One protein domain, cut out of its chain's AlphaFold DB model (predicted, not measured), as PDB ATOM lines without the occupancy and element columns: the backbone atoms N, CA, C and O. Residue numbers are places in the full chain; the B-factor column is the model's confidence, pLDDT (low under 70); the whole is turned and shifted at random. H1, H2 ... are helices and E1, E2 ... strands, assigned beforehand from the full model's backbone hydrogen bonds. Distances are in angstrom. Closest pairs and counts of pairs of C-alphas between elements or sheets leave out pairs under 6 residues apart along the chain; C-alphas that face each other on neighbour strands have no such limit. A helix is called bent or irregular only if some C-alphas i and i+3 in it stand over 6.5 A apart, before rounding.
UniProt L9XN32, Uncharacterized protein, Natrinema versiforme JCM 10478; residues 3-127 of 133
ATOM      1  N   GLY A   3     205.499 103.576 224.213       91.88
ATOM      2  CA  GLY A   3     205.782 104.412 223.052       91.88
ATOM      3  C   GLY A   3     206.568 105.659 223.419       91.88
ATOM      4  O   GLY A   3     207.097 105.765 224.526       91.88
ATOM      5  N   TYR A   4     206.635 106.600 222.487       92.88
ATOM      6  CA  TYR A   4     207.127 107.948 222.744       92.88
ATOM      7  C   TYR A   4     206.181 108.986 222.165       92.88
ATOM      8  O   TYR A   4     205.495 108.725 221.176       92.88
ATOM      9  N   VAL A   5     206.142 110.162 222.785       94.06
ATOM     10  CA  VAL A   5     205.349 111.282 222.285       94.06
ATOM     11  C   VAL A   5     206.090 111.940 221.126       94.06
ATOM     12  O   VAL A   5     207.162 112.501 221.332       94.06
ATOM     13  N   GLN A   6     205.537 111.919 219.916       93.38
ATOM     14  CA  GLN A   6     206.129 112.626 218.774       93.38
ATOM     15  C   GLN A   6     205.534 114.008 218.537       93.38
ATOM     16  O   GLN A   6     206.160 114.798 217.846       93.38
ATOM     17  N   LEU A   7     204.330 114.294 219.034       94.81
ATOM     18  CA  LEU A   7     203.627 115.533 218.700       94.81
ATOM     19  C   LEU A   7     202.761 116.019 219.854       94.81
ATOM     20  O   LEU A   7     202.162 115.224 220.577       94.81
ATOM     21  N   LYS A   8     202.663 117.338 219.982       97.00
ATOM     22  CA  LYS A   8     201.697 118.043 220.816       97.00
ATOM     23  C   LYS A   8     201.139 119.211 220.015       97.00
ATOM     24  O   LYS A   8     201.909 120.066 219.591       97.00
ATOM     25  N   SER A   9     199.820 119.261 219.854       97.00
ATOM     26  CA  SER A   9     199.135 120.398 219.238       97.00
ATOM     27  C   SER A   9     197.952 120.876 220.084       97.00
ATOM     28  O   SER A   9     197.343 120.107 220.835       97.00
ATOM     29  N   ILE A  10     197.647 122.168 219.976       97.62
ATOM     30  CA  ILE A  10     196.440 122.797 220.501       97.62
ATOM     31  C   ILE A  10     195.707 123.439 219.325       97.62
ATOM     32  O   ILE A  10     196.216 124.367 218.698       97.62
ATOM     33  N   GLU A  11     194.485 122.984 219.068       96.88
ATOM     34  CA  GLU A  11     193.635 123.498 217.993       96.88
ATOM     35  C   GLU A  11     192.449 124.262 218.591       96.88
ATOM     36  O   GLU A  11     191.672 123.718 219.384       96.88
ATOM     37  N   GLY A  12     192.307 125.531 218.212       96.69
ATOM     38  CA  GLY A  12     191.193 126.388 218.608       96.69
ATOM     39  C   GLY A  12     190.208 126.580 217.459       96.69
ATOM     40  O   GLY A  12     190.613 126.892 216.341       96.69
ATOM     41  N   TRP A  13     188.911 126.435 217.726       96.12
ATOM     42  CA  TRP A  13     187.839 126.622 216.743       96.12
ATOM     43  C   TRP A  13     186.856 127.695 217.192       96.12
ATOM     44  O   TRP A  13     186.422 127.712 218.346       96.12
ATOM     45  N   ARG A  14     186.464 128.563 216.259       93.00
ATOM     46  CA  ARG A  14     185.473 129.627 216.471       93.00
ATOM     47  C   ARG A  14     184.098 129.226 215.927       93.00
ATOM     48  O   ARG A  14     183.995 128.349 215.068       93.00
ATOM     49  N   LEU A  15     183.027 129.897 216.371       87.75
ATOM     50  CA  LEU A  15     181.645 129.641 215.920       87.75
ATOM     51  C   LEU A  15     181.448 129.735 214.404       87.75
ATOM     52  O   LEU A  15     180.550 129.091 213.863       87.75
ATOM     53  N   ASP A  16     182.238 130.563 213.723       91.50
ATOM     54  CA  ASP A  16     182.164 130.720 212.269       91.50
ATOM     55  C   ASP A  16     182.799 129.546 211.500       91.50
ATOM     56  O   ASP A  16     182.750 129.518 210.270       91.50
ATOM     57  N   GLY A  17     183.348 128.563 212.223       87.56
ATOM     58  CA  GLY A  17     183.998 127.379 211.678       87.56
ATOM     59  C   GLY A  17     185.458 127.600 211.289       87.56
ATOM     60  O   GLY A  17     186.074 126.669 210.776       87.56
ATOM     61  N   SER A  18     186.018 128.795 211.514       91.12
ATOM     62  CA  SER A  18     187.458 129.012 211.380       91.12
ATOM     63  C   SER A  18     188.216 128.314 212.509       91.12
ATOM     64  O   SER A  18     187.752 128.267 213.654       91.12
ATOM     65  N   ASN A  19     189.383 127.764 212.175       91.81
ATOM     66  CA  ASN A  19     190.293 127.157 213.130       91.81
ATOM     67  C   ASN A  19     191.670 127.821 213.085       91.81
ATOM     68  O   ASN A  19     192.101 128.340 212.054       91.81
ATOM     69  N   GLU A  20     192.351 127.790 214.222       94.31
ATOM     70  CA  GLU A  20     193.716 128.269 214.387       94.31
ATOM     71  C   GLU A  20     194.499 127.238 215.200       94.31
ATOM     72  O   GLU A  20     194.072 126.818 216.278       94.31
ATOM     73  N   THR A  21     195.669 126.866 214.689       95.88
ATOM     74  CA  THR A  21     196.644 126.082 215.441       95.88
ATOM     75  C   THR A  21     197.354 127.021 216.405       95.88
ATOM     76  O   THR A  21     198.157 127.864 216.006       95.88
ATOM     77  N   VAL A  22     197.010 126.909 217.684       96.19
ATOM     78  CA  VAL A  22     197.552 127.732 218.775       96.19
ATOM     79  C   VAL A  22     199.013 127.376 219.020       96.19
ATOM     80  O   VAL A  22     199.848 128.250 219.254       96.19
ATOM     81  N   LEU A  23     199.308 126.081 218.973       95.38
ATOM     82  CA  LEU A  23     200.621 125.513 219.201       95.38
ATOM     83  C   LEU A  23     200.709 124.193 218.442       95.38
ATOM     84  O   LEU A  23     199.768 123.415 218.513       95.38
ATOM     85  N   ASP A  24     201.832 123.933 217.782       95.19
ATOM     86  CA  ASP A  24     202.158 122.644 217.163       95.19
ATOM     87  C   ASP A  24     203.652 122.375 217.328       95.19
ATOM     88  O   ASP A  24     204.485 123.087 216.764       95.19
ATOM     89  N   ILE A  25     203.990 121.386 218.153       93.88
ATOM     90  CA  ILE A  25     205.359 120.993 218.479       93.88
ATOM     91  C   ILE A  25     205.519 119.513 218.160       93.88
ATOM     92  O   ILE A  25     204.746 118.682 218.644       93.88
ATOM     93  N   ALA A  26     206.545 119.170 217.387       91.81
ATOM     94  CA  ALA A  26     206.808 117.801 216.982       91.81
ATOM     95  C   ALA A  26     208.292 117.436 217.074       91.81
ATOM     96  O   ALA A  26     209.185 118.263 216.883       91.81
ATOM     97  N   TYR A  27     208.549 116.161 217.343       86.12
ATOM     98  CA  TYR A  27     209.868 115.560 217.235       86.12
ATOM     99  C   TYR A  27     210.106 115.083 215.803       86.12
ATOM    100  O   TYR A  27     209.280 114.383 215.216       86.12
ATOM    101  N   SER A  28     211.262 115.435 215.252       80.44
ATOM    102  CA  SER A  28     211.755 114.908 213.986       80.44
ATOM    103  C   SER A  28     212.783 113.815 214.258       80.44
ATOM    104  O   SER A  28     213.920 114.122 214.605       80.44
ATOM    105  N   ASP A  29     212.424 112.549 214.016       73.75
ATOM    106  CA  ASP A  29     213.375 111.425 214.072       73.75
ATOM    107  C   ASP A  29     214.554 111.611 213.103       73.75
ATOM    108  O   ASP A  29     215.656 111.127 213.338       73.75
ATOM    109  N   ARG A  30     214.337 112.328 211.993       76.75
ATOM    110  CA  ARG A  30     215.372 112.581 210.983       76.75
ATOM    111  C   ARG A  30     216.409 113.599 211.450       76.75
ATOM    112  O   ARG A  30     217.587 113.449 211.143       76.75
ATOM    113  N   GLU A  31     215.947 114.661 212.098       79.50
ATOM    114  CA  GLU A  31     216.791 115.780 212.532       79.50
ATOM    115  C   GLU A  31     217.155 115.670 214.020       79.50
ATOM    116  O   GLU A  31     217.757 116.589 214.571       79.50
ATOM    117  N   GLU A  32     216.731 114.582 214.670       81.25
ATOM    118  CA  GLU A  32     216.872 114.284 216.096       81.25
ATOM    119  C   GLU A  32     216.593 115.496 217.001       81.25
ATOM    120  O   GLU A  32     217.300 115.760 217.974       81.25
ATOM    121  N   SER A  33     215.560 116.264 216.658       81.88
ATOM    122  CA  SER A  33     215.255 117.547 217.291       81.88
ATOM    123  C   SER A  33     213.760 117.775 217.437       81.88
ATOM    124  O   SER A  33     212.946 117.269 216.664       81.88
ATOM    125  N   VAL A  34     213.413 118.556 218.458       84.94
ATOM    126  CA  VAL A  34     212.075 119.110 218.641       84.94
ATOM    127  C   VAL A  34     212.016 120.433 217.892       84.94
ATOM    128  O   VAL A  34     212.925 121.256 217.999       84.94
ATOM    129  N   ALA A  35     210.968 120.614 217.103       86.25
ATOM    130  CA  ALA A  35     210.689 121.862 216.422       86.25
ATOM    131  C   ALA A  35     209.186 122.111 216.429       86.25
ATOM    132  O   ALA A  35     208.382 121.178 216.438       86.25
ATOM    133  N   GLY A  36     208.801 123.377 216.392       86.56
ATOM    134  CA  GLY A  36     207.398 123.714 216.356       86.56
ATOM    135  C   GLY A  36     207.132 125.199 216.279       86.56
ATOM    136  O   GLY A  36     208.037 126.019 216.102       86.56
ATOM    137  N   HIS A  37     205.856 125.528 216.381       91.81
ATOM    138  CA  HIS A  37     205.345 126.878 216.292       91.81
ATOM    139  C   HIS A  37     204.348 127.131 217.417       91.81
ATOM    140  O   HIS A  37     203.471 126.313 217.678       91.81
ATOM    141  N   VAL A  38     204.464 128.298 218.046       94.44
ATOM    142  CA  VAL A  38     203.415 128.875 218.888       94.44
ATOM    143  C   VAL A  38     202.890 130.093 218.150       94.44
ATOM    144  O   VAL A  38     203.676 130.951 217.741       94.44
ATOM    145  N   TYR A  39     201.576 130.162 217.969       94.38
ATOM    146  CA  TYR A  39     200.952 131.289 217.295       94.38
ATOM    147  C   TYR A  39     201.209 132.579 218.087       94.38
ATOM    148  O   TYR A  39     201.066 132.602 219.309       94.38
ATOM    149  N   GLU A  40     201.621 133.645 217.391       94.25
ATOM    150  CA  GLU A  40     202.185 134.863 218.000       94.25
ATOM    151  C   GLU A  40     201.378 135.423 219.189       94.25
ATOM    152  O   GLU A  40     202.004 135.711 220.213       94.25
ATOM    153  N   PRO A  41     200.030 135.516 219.137       95.00
ATOM    154  CA  PRO A  41     199.224 136.012 220.257       95.00
ATOM    155  C   PRO A  41     199.331 135.188 221.545       95.00
ATOM    156  O   PRO A  41     199.003 135.692 222.612       95.00
ATOM    157  N   TRP A  42     199.777 133.935 221.457       95.69
ATOM    158  CA  TRP A  42     199.840 133.000 222.581       95.69
ATOM    159  C   TRP A  42     201.253 132.782 223.118       95.69
ATOM    160  O   TRP A  42     201.427 132.116 224.136       95.69
ATOM    161  N   THR A  43     202.267 133.357 222.469       93.88
ATOM    162  CA  THR A  43     203.681 133.163 222.835       93.88
ATOM    163  C   THR A  43     203.998 133.562 224.275       93.88
ATOM    164  O   THR A  43     204.819 132.912 224.911       93.88
ATOM    165  N   GLU A  44     203.322 134.573 224.825       94.31
ATOM    166  CA  GLU A  44     203.520 135.021 226.212       94.31
ATOM    167  C   GLU A  44     202.959 134.060 227.274       94.31
ATOM    168  O   GLU A  44     203.319 134.163 228.444       94.31
ATOM    169  N   TYR A  45     202.098 133.118 226.874       94.44
ATOM    170  CA  TYR A  45     201.495 132.122 227.764       94.44
ATOM    171  C   TYR A  45     202.270 130.800 227.809       94.44
ATOM    172  O   TYR A  45     201.941 129.926 228.615       94.44
ATOM    173  N   VAL A  46     203.272 130.635 226.941       92.25
ATOM    174  CA  VAL A  46     204.075 129.416 226.823       92.25
ATOM    175  C   VAL A  46     205.478 129.692 227.358       92.25
ATOM    176  O   VAL A  46     206.289 130.327 226.693       92.25
ATOM    177  N   ASP A  47     205.765 129.191 228.563       88.06
ATOM    178  CA  ASP A  47     207.058 129.400 229.235       88.06
ATOM    179  C   ASP A  47     208.236 128.751 228.482       88.06
ATOM    180  O   ASP A  47     209.308 129.344 228.360       88.06
ATOM    181  N   ASP A  48     208.035 127.523 227.993       88.75
ATOM    182  CA  ASP A  48     209.017 126.736 227.242       88.75
ATOM    183  C   ASP A  48     208.358 126.181 225.965       88.75
ATOM    184  O   ASP A  48     207.562 125.237 226.050       88.75
ATOM    185  N   PRO A  49     208.648 126.760 224.784       83.12
ATOM    186  CA  PRO A  49     208.083 126.310 223.514       83.12
ATOM    187  C   PRO A  49     208.435 124.865 223.151       83.12
ATOM    188  O   PRO A  49     207.643 124.211 222.477       83.12
ATOM    189  N   ASP A  50     209.578 124.348 223.611       82.12
ATOM    190  CA  ASP A  50     210.011 122.978 223.308       82.12
ATOM    191  C   ASP A  50     209.364 121.956 224.259       82.12
ATOM    192  O   ASP A  50     209.315 120.757 223.970       82.12
ATOM    193  N   ARG A  51     208.839 122.419 225.402       89.25
ATOM    194  CA  ARG A  51     208.191 121.593 226.435       89.25
ATOM    195  C   ARG A  51     206.894 122.237 226.925       89.25
ATOM    196  O   ARG A  51     206.761 122.554 228.114       89.25
ATOM    197  N   PRO A  52     205.921 122.448 226.027       90.81
ATOM    198  CA  PRO A  52     204.772 123.261 226.350       90.81
ATOM    199  C   PRO A  52     203.910 122.587 227.409       90.81
ATOM    200  O   PRO A  52     203.529 121.416 227.305       90.81
ATOM    201  N   THR A  53     203.543 123.370 228.413       94.62
ATOM    202  CA  THR A  53     202.495 123.025 229.368       94.62
ATOM    203  C   THR A  53     201.433 124.108 229.343       94.62
ATOM    204  O   THR A  53     201.707 125.281 229.104       94.62
ATOM    205  N   VAL A  54     200.191 123.698 229.553       96.25
ATOM    206  CA  VAL A  54     199.033 124.579 229.530       96.25
ATOM    207  C   VAL A  54     198.641 124.865 230.967       96.25
ATOM    208  O   VAL A  54     198.027 124.027 231.635       96.25
ATOM    209  N   SER A  55     199.025 126.044 231.448       96.44
ATOM    210  CA  SER A  55     198.596 126.543 232.753       96.44
ATOM    211  C   SER A  55     197.076 126.744 232.798       96.44
ATOM    212  O   SER A  55     196.398 126.771 231.768       96.44
ATOM    213  N   GLU A  56     196.519 126.897 234.000       96.81
ATOM    214  CA  GLU A  56     195.096 127.227 234.150       96.81
ATOM    215  C   GLU A  56     194.753 128.553 233.480       96.81
ATOM    216  O   GLU A  56     193.829 128.598 232.678       96.81
ATOM    217  N   THR A  57     195.569 129.584 233.705       97.06
ATOM    218  CA  THR A  57     195.406 130.888 233.057       97.06
ATOM    219  C   THR A  57     195.410 130.767 231.538       97.06
ATOM    220  O   THR A  57     194.519 131.296 230.884       97.06
ATOM    221  N   PHE A  58     196.369 130.036 230.960       97.06
ATOM    222  CA  PHE A  58     196.423 129.873 229.508       97.06
ATOM    223  C   PHE A  58     195.195 129.120 228.978       97.06
ATOM    224  O   PHE A  58     194.585 129.536 227.997       97.06
ATOM    225  N   HIS A  59     194.781 128.045 229.655       97.19
ATOM    226  CA  HIS A  59     193.560 127.317 229.307       97.19
ATOM    227  C   HIS A  59     192.318 128.217 229.318       97.19
ATOM    228  O   HIS A  59     191.495 128.140 228.405       97.19
ATOM    229  N   ASP A  60     192.183 129.063 230.335       97.56
ATOM    230  CA  ASP A  60     191.027 129.939 230.490       97.56
ATOM    231  C   ASP A  60     190.991 131.026 229.410       97.56
ATOM    232  O   ASP A  60     189.922 131.307 228.869       97.56
ATOM    233  N   GLU A  61     192.137 131.597 229.032       97.38
ATOM    234  CA  GLU A  61     192.227 132.557 227.920       97.38
ATOM    235  C   GLU A  61     191.890 131.911 226.569       97.38
ATOM    236  O   GLU A  61     191.146 132.477 225.758       97.38
ATOM    237  N   LEU A  62     192.347 130.674 226.350       96.75
ATOM    238  CA  LEU A  62     191.986 129.902 225.162       96.75
ATOM    239  C   LEU A  62     190.477 129.647 225.098       96.75
ATOM    240  O   LEU A  62     189.877 129.828 224.043       96.75
ATOM    241  N   ARG A  63     189.838 129.279 226.213       96.38
ATOM    242  CA  ARG A  63     188.382 129.038 226.264       96.38
ATOM    243  C   ARG A  63     187.532 130.301 226.197       96.38
ATOM    244  O   ARG A  63     186.352 130.212 225.874       96.38
ATOM    245  N   GLN A  64     188.097 131.458 226.526       95.94
ATOM    246  CA  GLN A  64     187.443 132.746 226.295       95.94
ATOM    247  C   GLN A  64     187.498 133.154 224.819       95.94
ATOM    248  O   GLN A  64     186.606 133.856 224.346       95.94
ATOM    249  N   THR A  65     188.534 132.715 224.103       95.19
ATOM    250  CA  THR A  65     188.787 133.102 222.710       95.19
ATOM    251  C   THR A  65     188.180 132.133 221.696       95.19
ATOM    252  O   THR A  65     187.671 132.565 220.662       95.19
ATOM    253  N   TYR A  66     188.228 130.832 221.988       96.75
ATOM    254  CA  TYR A  66     187.751 129.762 221.119       96.75
ATOM    255  C   TYR A  66     186.536 129.062 221.727       96.75
ATOM    256  O   TYR A  66     186.502 128.746 222.917       96.75
ATOM    257  N   ASP A  67     185.552 128.760 220.886       96.25
ATOM    258  CA  ASP A  67     184.333 128.055 221.280       96.25
ATOM    259  C   ASP A  67     184.575 126.564 221.513       96.25
ATOM    260  O   ASP A  67     183.936 125.945 222.367       96.25
ATOM    261  N   GLN A  68     185.504 125.981 220.753       95.62
ATOM    262  CA  GLN A  68     186.002 124.632 220.990       95.62
ATOM    263  C   GLN A  68     187.522 124.658 221.050       95.62
ATOM    264  O   GLN A  68     188.181 125.352 220.277       95.62
ATOM    265  N   LEU A  69     188.060 123.880 221.980       96.56
ATOM    266  CA  LEU A  69     189.486 123.766 222.220       96.56
ATOM    267  C   LEU A  69     189.845 122.291 222.276       96.56
ATOM    268  O   LEU A  69     189.297 121.560 223.105       96.56
ATOM    269  N   TRP A  70     190.757 121.869 221.410       96.06
ATOM    270  CA  TRP A  70     191.203 120.488 221.319       96.06
ATOM    271  C   TRP A  70     192.683 120.386 221.655       96.06
ATOM    272  O   TRP A  70     193.514 121.095 221.092       96.06
ATOM    273  N   TYR A  71     192.995 119.477 222.573       97.75
ATOM    274  CA  TYR A  71     194.358 119.039 222.831       97.75
ATOM    275  C   TYR A  71     194.620 117.800 221.999       97.75
ATOM    276  O   TYR A  71     193.835 116.854 222.042       97.75
ATOM    277  N   VAL A  72     195.720 117.806 221.259       96.88
ATOM    278  CA  VAL A  72     196.146 116.688 220.425       96.88
ATOM    279  C   VAL A  72     197.504 116.224 220.916       96.88
ATOM    280  O   VAL A  72     198.419 117.030 221.106       96.88
ATOM    281  N   ILE A  73     197.641 114.916 221.107       96.25
ATOM    282  CA  ILE A  73     198.927 114.283 221.379       96.25
ATOM    283  C   ILE A  73     199.191 113.215 220.326       96.25
ATOM    284  O   ILE A  73     198.295 112.493 219.893       96.25
ATOM    285  N   GLY A  74     200.435 113.146 219.884       94.88
ATOM    286  CA  GLY A  74     200.932 112.091 219.030       94.88
ATOM    287  C   GLY A  74     201.737 111.099 219.847       94.88
ATOM    288  O   GLY A  74     202.670 111.525 220.522       94.88
ATOM    289  N   VAL A  75     201.429 109.802 219.742       93.75
ATOM    290  CA  VAL A  75     202.269 108.722 220.284       93.75
ATOM    291  C   VAL A  75     202.685 107.739 219.186       93.75
ATOM    292  O   VAL A  75     201.837 107.200 218.471       93.75
ATOM    293  N   CYS A  76     203.983 107.459 219.090       91.12
ATOM    294  CA  CYS A  76     204.572 106.438 218.234       91.12
ATOM    295  C   CYS A  76     204.889 105.199 219.072       91.12
ATOM    296  O   CYS A  76     205.414 105.284 220.181       91.12
ATOM    297  N   SER A  77     204.553 104.032 218.542       88.06
ATOM    298  CA  SER A  77     204.732 102.730 219.184       88.06
ATOM    299  C   SER A  77     204.737 101.651 218.109       88.06
ATOM    300  O   SER A  77     203.973 101.694 217.144       88.06
ATOM    301  N   ASP A  78     205.589 100.656 218.300       82.00
ATOM    302  CA  ASP A  78     205.576  99.397 217.558       82.00
ATOM    303  C   ASP A  78     204.315  98.561 217.841       82.00
ATOM    304  O   ASP A  78     203.994  97.652 217.085       82.00
ATOM    305  N   GLN A  79     203.564  98.891 218.896       77.19
ATOM    306  CA  GLN A  79     202.330  98.206 219.290       77.19
ATOM    307  C   GLN A  79     201.066  98.813 218.659       77.19
ATOM    308  O   GLN A  79     199.976  98.264 218.838       77.19
ATOM    309  N   TRP A  80     201.179  99.938 217.941       70.06
ATOM    310  CA  TRP A  80     200.036 100.582 217.286       70.06
ATOM    311  C   TRP A  80     199.543  99.841 216.050       70.06
ATOM    312  O   TRP A  80     198.332  99.790 215.810       70.06
ATOM    313  N   ASP A  81     200.472  99.290 215.273       57.72
ATOM    314  CA  ASP A  81     200.176  98.528 214.069       57.72
ATOM    315  C   ASP A  81     200.344  97.036 214.336       57.72
ATOM    316  O   ASP A  81     201.249  96.588 215.032       57.72
ATOM    317  N   THR A  82     199.483  96.219 213.735       51.44
ATOM    318  CA  THR A  82     199.609  94.754 213.772       51.44
ATOM    319  C   THR A  82     200.712  94.236 212.828       51.44
ATOM    320  O   THR A  82     200.592  93.126 212.308       51.44
ATOM    321  N   GLY A  83     201.745  95.038 212.537       45.88
ATOM    322  CA  GLY A  83     202.800  94.772 211.548       45.88
ATOM    323  C   GLY A  83     204.191  95.254 211.990       45.88
ATOM    324  O   GLY A  83     204.338  95.841 213.052       45.88
ATOM    325  N   ASP A  84     205.216  95.003 211.167       42.66
ATOM    326  CA  ASP A  84     206.649  95.170 211.502       42.66
ATOM    327  C   ASP A  84     207.174  96.632 211.504       42.66
ATOM    328  O   ASP A  84     208.375  96.860 211.337       42.66
ATOM    329  N   SER A  85     206.321  97.649 211.662       51.06
ATOM    330  CA  SER A  85     206.745  99.059 211.670       51.06
ATOM    331  C   SER A  85     206.122  99.849 212.815       51.06
ATOM    332  O   SER A  85     204.923  99.740 213.053       51.06
ATOM    333  N   THR A  86     206.923 100.698 213.468       61.44
ATOM    334  CA  THR A  86     206.449 101.719 214.411       61.44
ATOM    335  C   THR A  86     205.382 102.582 213.741       61.44
ATOM    336  O   THR A  86     205.680 103.324 212.804       61.44
ATOM    337  N   GLY A  87     204.139 102.469 214.208       79.81
ATOM    338  CA  GLY A  87     203.036 103.327 213.791       79.81
ATOM    339  C   GLY A  87     202.968 104.548 214.700       79.81
ATOM    340  O   GLY A  87     203.228 104.443 215.896       79.81
ATOM    341  N   CYS A  88     202.620 105.706 214.151       86.94
ATOM    342  CA  CYS A  88     202.386 106.917 214.931       86.94
ATOM    343  C   CYS A  88     200.912 107.274 214.848       86.94
ATOM    344  O   CYS A  88     200.345 107.345 213.755       86.94
ATOM    345  N   ARG A  89     200.286 107.489 216.004       89.75
ATOM    346  CA  ARG A  89     198.902 107.941 216.081       89.75
ATOM    347  C   ARG A  89     198.851 109.315 216.723       89.75
ATOM    348  O   ARG A  89     199.403 109.494 217.800       89.75
ATOM    349  N   ASN A  90     198.170 110.239 216.057       93.19
ATOM    350  CA  ASN A  90     197.831 111.556 216.582       93.19
ATOM    351  C   ASN A  90     196.334 111.558 216.828       93.19
ATOM    352  O   ASN A  90     195.585 111.236 215.905       93.19
ATOM    353  N   ASP A  91     195.915 111.876 218.044       94.81
ATOM    354  CA  ASP A  91     194.495 111.961 218.359       94.81
ATOM    355  C   ASP A  91     194.227 112.876 219.554       94.81
ATOM    356  O   ASP A  91     195.165 113.416 220.160       94.81
ATOM    357  N   PHE A  92     192.948 113.067 219.880       96.44
ATOM    358  CA  PHE A  92     192.553 113.928 220.986       96.44
ATOM    359  C   PHE A  92     193.049 113.411 222.332       96.44
ATOM    360  O   PHE A  92     193.211 112.216 222.570       96.44
ATOM    361  N   THR A  93     193.270 114.342 223.248       97.75
ATOM    362  CA  THR A  93     193.561 114.051 224.645       97.75
ATOM    363  C   THR A  93     192.972 115.138 225.545       97.75
ATOM    364  O   THR A  93     192.328 116.077 225.072       97.75
ATOM    365  N   ASP A  94     193.157 115.024 226.857       96.88
ATOM    366  CA  ASP A  94     192.810 116.089 227.797       96.88
ATOM    367  C   ASP A  94     194.034 116.904 228.235       96.88
ATOM    368  O   ASP A  94     195.186 116.549 227.982       96.88
ATOM    369  N   ARG A  95     193.783 118.024 228.921       97.25
ATOM    370  CA  ARG A  95     194.841 118.925 229.396       97.25
ATOM    371  C   ARG A  95     195.813 118.239 230.362       97.25
ATOM    372  O   ARG A  95     196.987 118.601 230.388       97.25
ATOM    373  N   ASN A  96     195.346 117.297 231.180       97.19
ATOM    374  CA  ASN A  96     196.197 116.636 232.165       97.19
ATOM    375  C   ASN A  96     197.180 115.702 231.462       97.19
ATOM    376  O   ASN A  96     198.380 115.829 231.686       97.19
ATOM    377  N   ASN A  97     196.690 114.864 230.550       97.12
ATOM    378  CA  ASN A  97     197.509 114.007 229.695       97.12
ATOM    379  C   ASN A  97     198.475 114.832 228.833       97.12
ATOM    380  O   ASN A  97     199.669 114.533 228.776       97.12
ATOM    381  N   PHE A  98     197.987 115.925 228.236       97.12
ATOM    382  CA  PHE A  98     198.814 116.859 227.472       97.12
ATOM    383  C   PHE A  98     199.934 117.466 228.323       97.12
ATOM    384  O   PHE A  98     201.057 117.597 227.852       97.12
ATOM    385  N   ASN A  99     199.670 117.858 229.570       97.00
ATOM    386  CA  ASN A  99     200.688 118.454 230.440       97.00
ATOM    387  C   ASN A  99     201.645 117.421 231.039       97.00
ATOM    388  O   ASN A  99     202.796 117.755 231.322       97.00
ATOM    389  N   GLN A 100     201.169 116.194 231.250       96.25
ATOM    390  CA  GLN A 100     201.925 115.120 231.880       96.25
ATOM    391  C   GLN A 100     203.130 114.701 231.040       96.25
ATOM    392  O   GLN A 100     204.199 114.492 231.609       96.25
ATOM    393  N   ALA A 101     202.978 114.610 229.716       95.12
ATOM    394  CA  ALA A 101     204.044 114.187 228.814       95.12
ATOM    395  C   ALA A 101     204.516 115.317 227.891       95.12
ATOM    396  O   ALA A 101     203.747 116.170 227.436       95.12
ATOM    397  N   GLN A 102     205.808 115.319 227.599       94.00
ATOM    398  CA  GLN A 102     206.449 116.219 226.652       94.00
ATOM    399  C   GLN A 102     206.821 115.472 225.382       94.00
ATOM    400  O   GLN A 102     206.961 114.251 225.376       94.00
ATOM    401  N   VAL A 103     206.979 116.221 224.293       92.75
ATOM    402  CA  VAL A 103     207.531 115.659 223.064       92.75
ATOM    403  C   VAL A 103     208.869 114.993 223.398       92.75
ATOM    404  O   VAL A 103     209.680 115.552 224.134       92.75
ATOM    405  N   TYR A 104     209.064 113.790 222.863       90.38
ATOM    406  CA  TYR A 104     210.199 112.897 223.086       90.38
ATOM    407  C   TYR A 104     210.227 112.148 224.434       90.38
ATOM    408  O   TYR A 104     211.131 111.339 224.677       90.38
ATOM    409  N   ASP A 105     209.224 112.325 225.298       93.50
ATOM    410  CA  ASP A 105     209.055 111.468 226.474       93.50
ATOM    411  C   ASP A 105     208.630 110.054 226.058       93.50
ATOM    412  O   ASP A 105     207.791 109.868 225.175       93.50
ATOM    413  N   ARG A 106     209.177 109.044 226.741       93.88
ATOM    414  CA  ARG A 106     208.683 107.667 226.693       93.88
ATOM    415  C   ARG A 106     207.467 107.541 227.594       93.88
ATOM    416  O   ARG A 106     207.500 107.958 228.751       93.88
ATOM    417  N   VAL A 107     206.417 106.913 227.083       95.62
ATOM    418  CA  VAL A 107     205.122 106.842 227.761       95.62
ATOM    419  C   VAL A 107     204.536 105.443 227.735       95.62
ATOM    420  O   VAL A 107     204.746 104.679 226.792       95.62
ATOM    421  N   GLU A 108     203.753 105.138 228.765       95.75
ATOM    422  CA  GLU A 108     202.710 104.126 228.679       95.75
ATOM    423  C   GLU A 108     201.404 104.809 228.289       95.75
ATOM    424  O   GLU A 108     200.892 105.641 229.033       95.75
ATOM    425  N   ALA A 109     200.854 104.451 227.133       94.69
ATOM    426  CA  ALA A 109     199.629 105.039 226.604       94.69
ATOM    427  C   ALA A 109     198.564 103.980 226.280       94.69
ATOM    428  O   ALA A 109     198.854 102.782 226.153       94.69
ATOM    429  N   SER A 110     197.320 104.424 226.126       93.62
ATOM    430  CA  SER A 110     196.235 103.641 225.528       93.62
ATOM    431  C   SER A 110     195.474 104.445 224.486       93.62
ATOM    432  O   SER A 110     195.584 105.667 224.427       93.62
ATOM    433  N   TYR A 111     194.669 103.740 223.694       91.38
ATOM    434  CA  TYR A 111     193.854 104.340 222.651       91.38
ATOM    435  C   TYR A 111     192.437 103.826 222.637       91.38
ATOM    436  O   TYR A 111     192.219 102.612 222.570       91.38
ATOM    437  N   SER A 112     191.498 104.760 222.588       90.25
ATOM    438  CA  SER A 112     190.114 104.474 222.253       90.25
ATOM    439  C   SER A 112     189.864 104.818 220.787       90.25
ATOM    440  O   SER A 112     189.927 105.978 220.393       90.25
ATOM    441  N   LYS A 113     189.551 103.800 219.974       86.50
ATOM    442  CA  LYS A 113     189.072 103.988 218.590       86.50
ATOM    443  C   LYS A 113     187.686 104.622 218.534       86.50
ATOM    444  O   LYS A 113     187.351 105.218 217.522       86.50
ATOM    445  N   GLU A 114     186.869 104.396 219.558       89.00
ATOM    446  CA  GLU A 114     185.491 104.893 219.604       89.00
ATOM    447  C   GLU A 114     185.456 106.380 219.949       89.00
ATOM    448  O   GLU A 114     184.671 107.118 219.361       89.00
ATOM    449  N   ASP A 115     186.343 106.807 220.850       89.50
ATOM    450  CA  ASP A 115     186.418 108.194 221.315       89.50
ATOM    451  C   ASP A 115     187.471 109.025 220.573       89.50
ATOM    452  O   ASP A 115     187.599 110.209 220.862       89.50
ATOM    453  N   GLU A 116     188.238 108.405 219.664       91.62
ATOM    454  CA  GLU A 116     189.377 109.038 218.983       91.62
ATOM    455  C   GLU A 116     190.299 109.725 220.016       91.62
ATOM    456  O   GLU A 116     190.593 110.915 219.965       91.62
ATOM    457  N   TYR A 117     190.695 108.960 221.042       94.69
ATOM    458  CA  TYR A 117     191.317 109.510 222.249       94.69
ATOM    459  C   TYR A 117     192.558 108.732 222.681       94.69
ATOM    460  O   TYR A 117     192.534 107.499 222.783       94.69
ATOM    461  N   ILE A 118     193.628 109.462 222.996       95.50
ATOM    462  CA  ILE A 118     194.868 108.946 223.577       95.50
ATOM    463  C   ILE A 118     194.955 109.346 225.051       95.50
ATOM    464  O   ILE A 118     194.919 110.526 225.404       95.50
ATOM    465  N   GLU A 119     195.145 108.342 225.905       97.00
ATOM    466  CA  GLU A 119     195.373 108.506 227.343       97.00
ATOM    467  C   GLU A 119     196.831 108.195 227.683       97.00
ATOM    468  O   GLU A 119     197.372 107.189 227.207       97.00
ATOM    469  N   ILE A 120     197.452 109.033 228.515       97.00
ATOM    470  CA  ILE A 120     198.805 108.822 229.032       97.00
ATOM    471  C   ILE A 120     198.693 108.276 230.456       97.00
ATOM    472  O   ILE A 120     198.273 108.967 231.375       97.00
ATOM    473  N   HIS A 121     199.105 107.027 230.650       96.50
ATOM    474  CA  HIS A 121     199.083 106.371 231.961       96.50
ATOM    475  C   HIS A 121     200.309 106.728 232.786       96.50
ATOM    476  O   HIS A 121     200.205 106.939 233.993       96.50
ATOM    477  N   ASP A 122     201.476 106.778 232.143       96.25
ATOM    478  CA  ASP A 122     202.740 107.045 232.821       96.25
ATOM    479  C   ASP A 122     203.793 107.627 231.872       96.25
ATOM    480  O   ASP A 122     203.774 107.359 230.667       96.25
ATOM    481  N   VAL A 123     204.734 108.386 232.435       96.12
ATOM    482  CA  VAL A 123     205.943 108.861 231.747       96.12
ATOM    483  C   VAL A 123     207.126 108.081 232.299       96.12
ATOM    484  O   VAL A 123     207.546 108.263 233.438       96.12
ATOM    485  N   THR A 124     207.672 107.192 231.476       93.88
ATOM    486  CA  THR A 124     208.675 106.204 231.897       93.88
ATOM    487  C   THR A 124     210.114 106.668 231.669       93.88
ATOM    488  O   THR A 124     211.060 105.985 232.068       93.88
ATOM    489  N   GLY A 125     210.302 107.841 231.060       89.44
ATOM    490  CA  GLY A 125     211.598 108.480 230.853       89.44
ATOM    491  C   GLY A 125     211.596 109.367 229.614       89.44
ATOM    492  O   GLY A 125     210.545 109.689 229.078       89.44
ATOM    493  N   THR A 126     212.781 109.718 229.130       82.19
ATOM    494  CA  THR A 126     212.967 110.360 227.825       82.19
ATOM    495  C   THR A 126     213.509 109.346 226.828       82.19
ATOM    496  O   THR A 126     214.232 108.410 227.188       82.19
ATOM    497  N   GLN A 127     213.160 109.493 225.555       69.00
ATOM    498  CA  GLN A 127     213.847 108.746 224.518       69.00
ATOM    499  C   GLN A 127     215.293 109.258 224.454       69.00
ATOM    500  O   GLN A 127     215.553 110.447 224.330       69.00
TER     501      GLN A 127
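What this domain is: This is residues 3 to 127 of the 133 residues of an uncharacterized protein of Natrinema versiforme JCM 10478 (UniProt L9XN32). One twisted sheet curls round the short helix H3: strands E1 to E5 form a long wall, and the hairpin of E6 and E7 folds over one end of it. H2 lies over the other end, on the same face as H3, while H1 only grazes the sheet near E2 and E3. The printed part has 125 residues, with seven named strands and three named helices: along the chain come three strands, H1 and H2, two strands, H3 and two strands; the sheet is branched, with E1 the antiparallel neighbour of E2, of E4 and of E6, and with E2 and E3, E4 and E5, and E6 and E7 as its further antiparallel neighbour pairs. The class is mixed, helices and strands, and the whole is compact, with a radius of gyration of the C-alphas of 14.5 A and spans of 43 by 32 by 24 A.

How they stand to each other: Start at E1, residues 3 to 13, which bends by 52 degrees at residue 6. On one side of it you find E2, residues 19 to 28, and E6, residues 105 to 112; on the other side is E4, residues 68 to 77. Check N 10 and O 23 for E1 and E2, N 9 and O 72 for E1 and E4, and N 3 and O 107 for E1 and E6: each pair is 2.9 A apart, within hydrogen-bond range. E3, residues 33 to 38, forms a hairpin with E2, with N 26 and O 35 at 2.9 A, and completes the meander E1 E2 E3, each strand the antiparallel neighbour of the one before. H1, residues 40 to 45, is irregular, with C-alphas 41 and 44 7.4 A apart, and only grazes the sheet. H2, residues 56 to 65, has a height over the sheet of 10.1 A and runs along the strands, at 7 degrees to E1 on the local plane. H1 and H2 are close but not clearly touching, their closest C-alphas being those of Tyr 45 and Phe 58, 5.8 A apart. E5, residues 87 to 93, forms a hairpin with E4, with N 75 and O 89 at 2.8 A. The sheet curls round H3, residues 95 to 100; its closest C-alphas to E7, residues 117 to 126, are those of Asn 97 and Ile 120, 5.4 A. E6 and E7 form a hairpin, with N 108 and O 122 at 2.9 A. The closest C-alphas of edge strands E5 and E7 are those of Phe 92 and Tyr 117, 4.8 A. Every O i to N i+4 pair is within hydrogen-bond range in H2 and H3; H1 has 0 of 2, and 2 of 3 O i to N i+3 pairs.

Where its parts are: Find C-alpha 3 at (205.782, 104.412, 223.052); from there E1 runs 29.2 A to C-alpha 13. E2 spans 24.7 A and E3 16.5 A. H2 begins at C-alpha 56, (195.096, 127.227, 234.150), and spans 14.3 A. E4 spans 28.9 A, E5 18.0 A and E6 20.6 A. E7 runs 22.4 A to C-alpha 126 at (212.967, 110.360, 227.825).

The domain as a whole: The two C-alphas farthest apart, those of Gln 64 and Asp 84, are 44.7 A apart. The printed part has no cut and no long link. Its mean pLDDT is 90.2; look for values under 70 at residues 81 to 86 and residue 127.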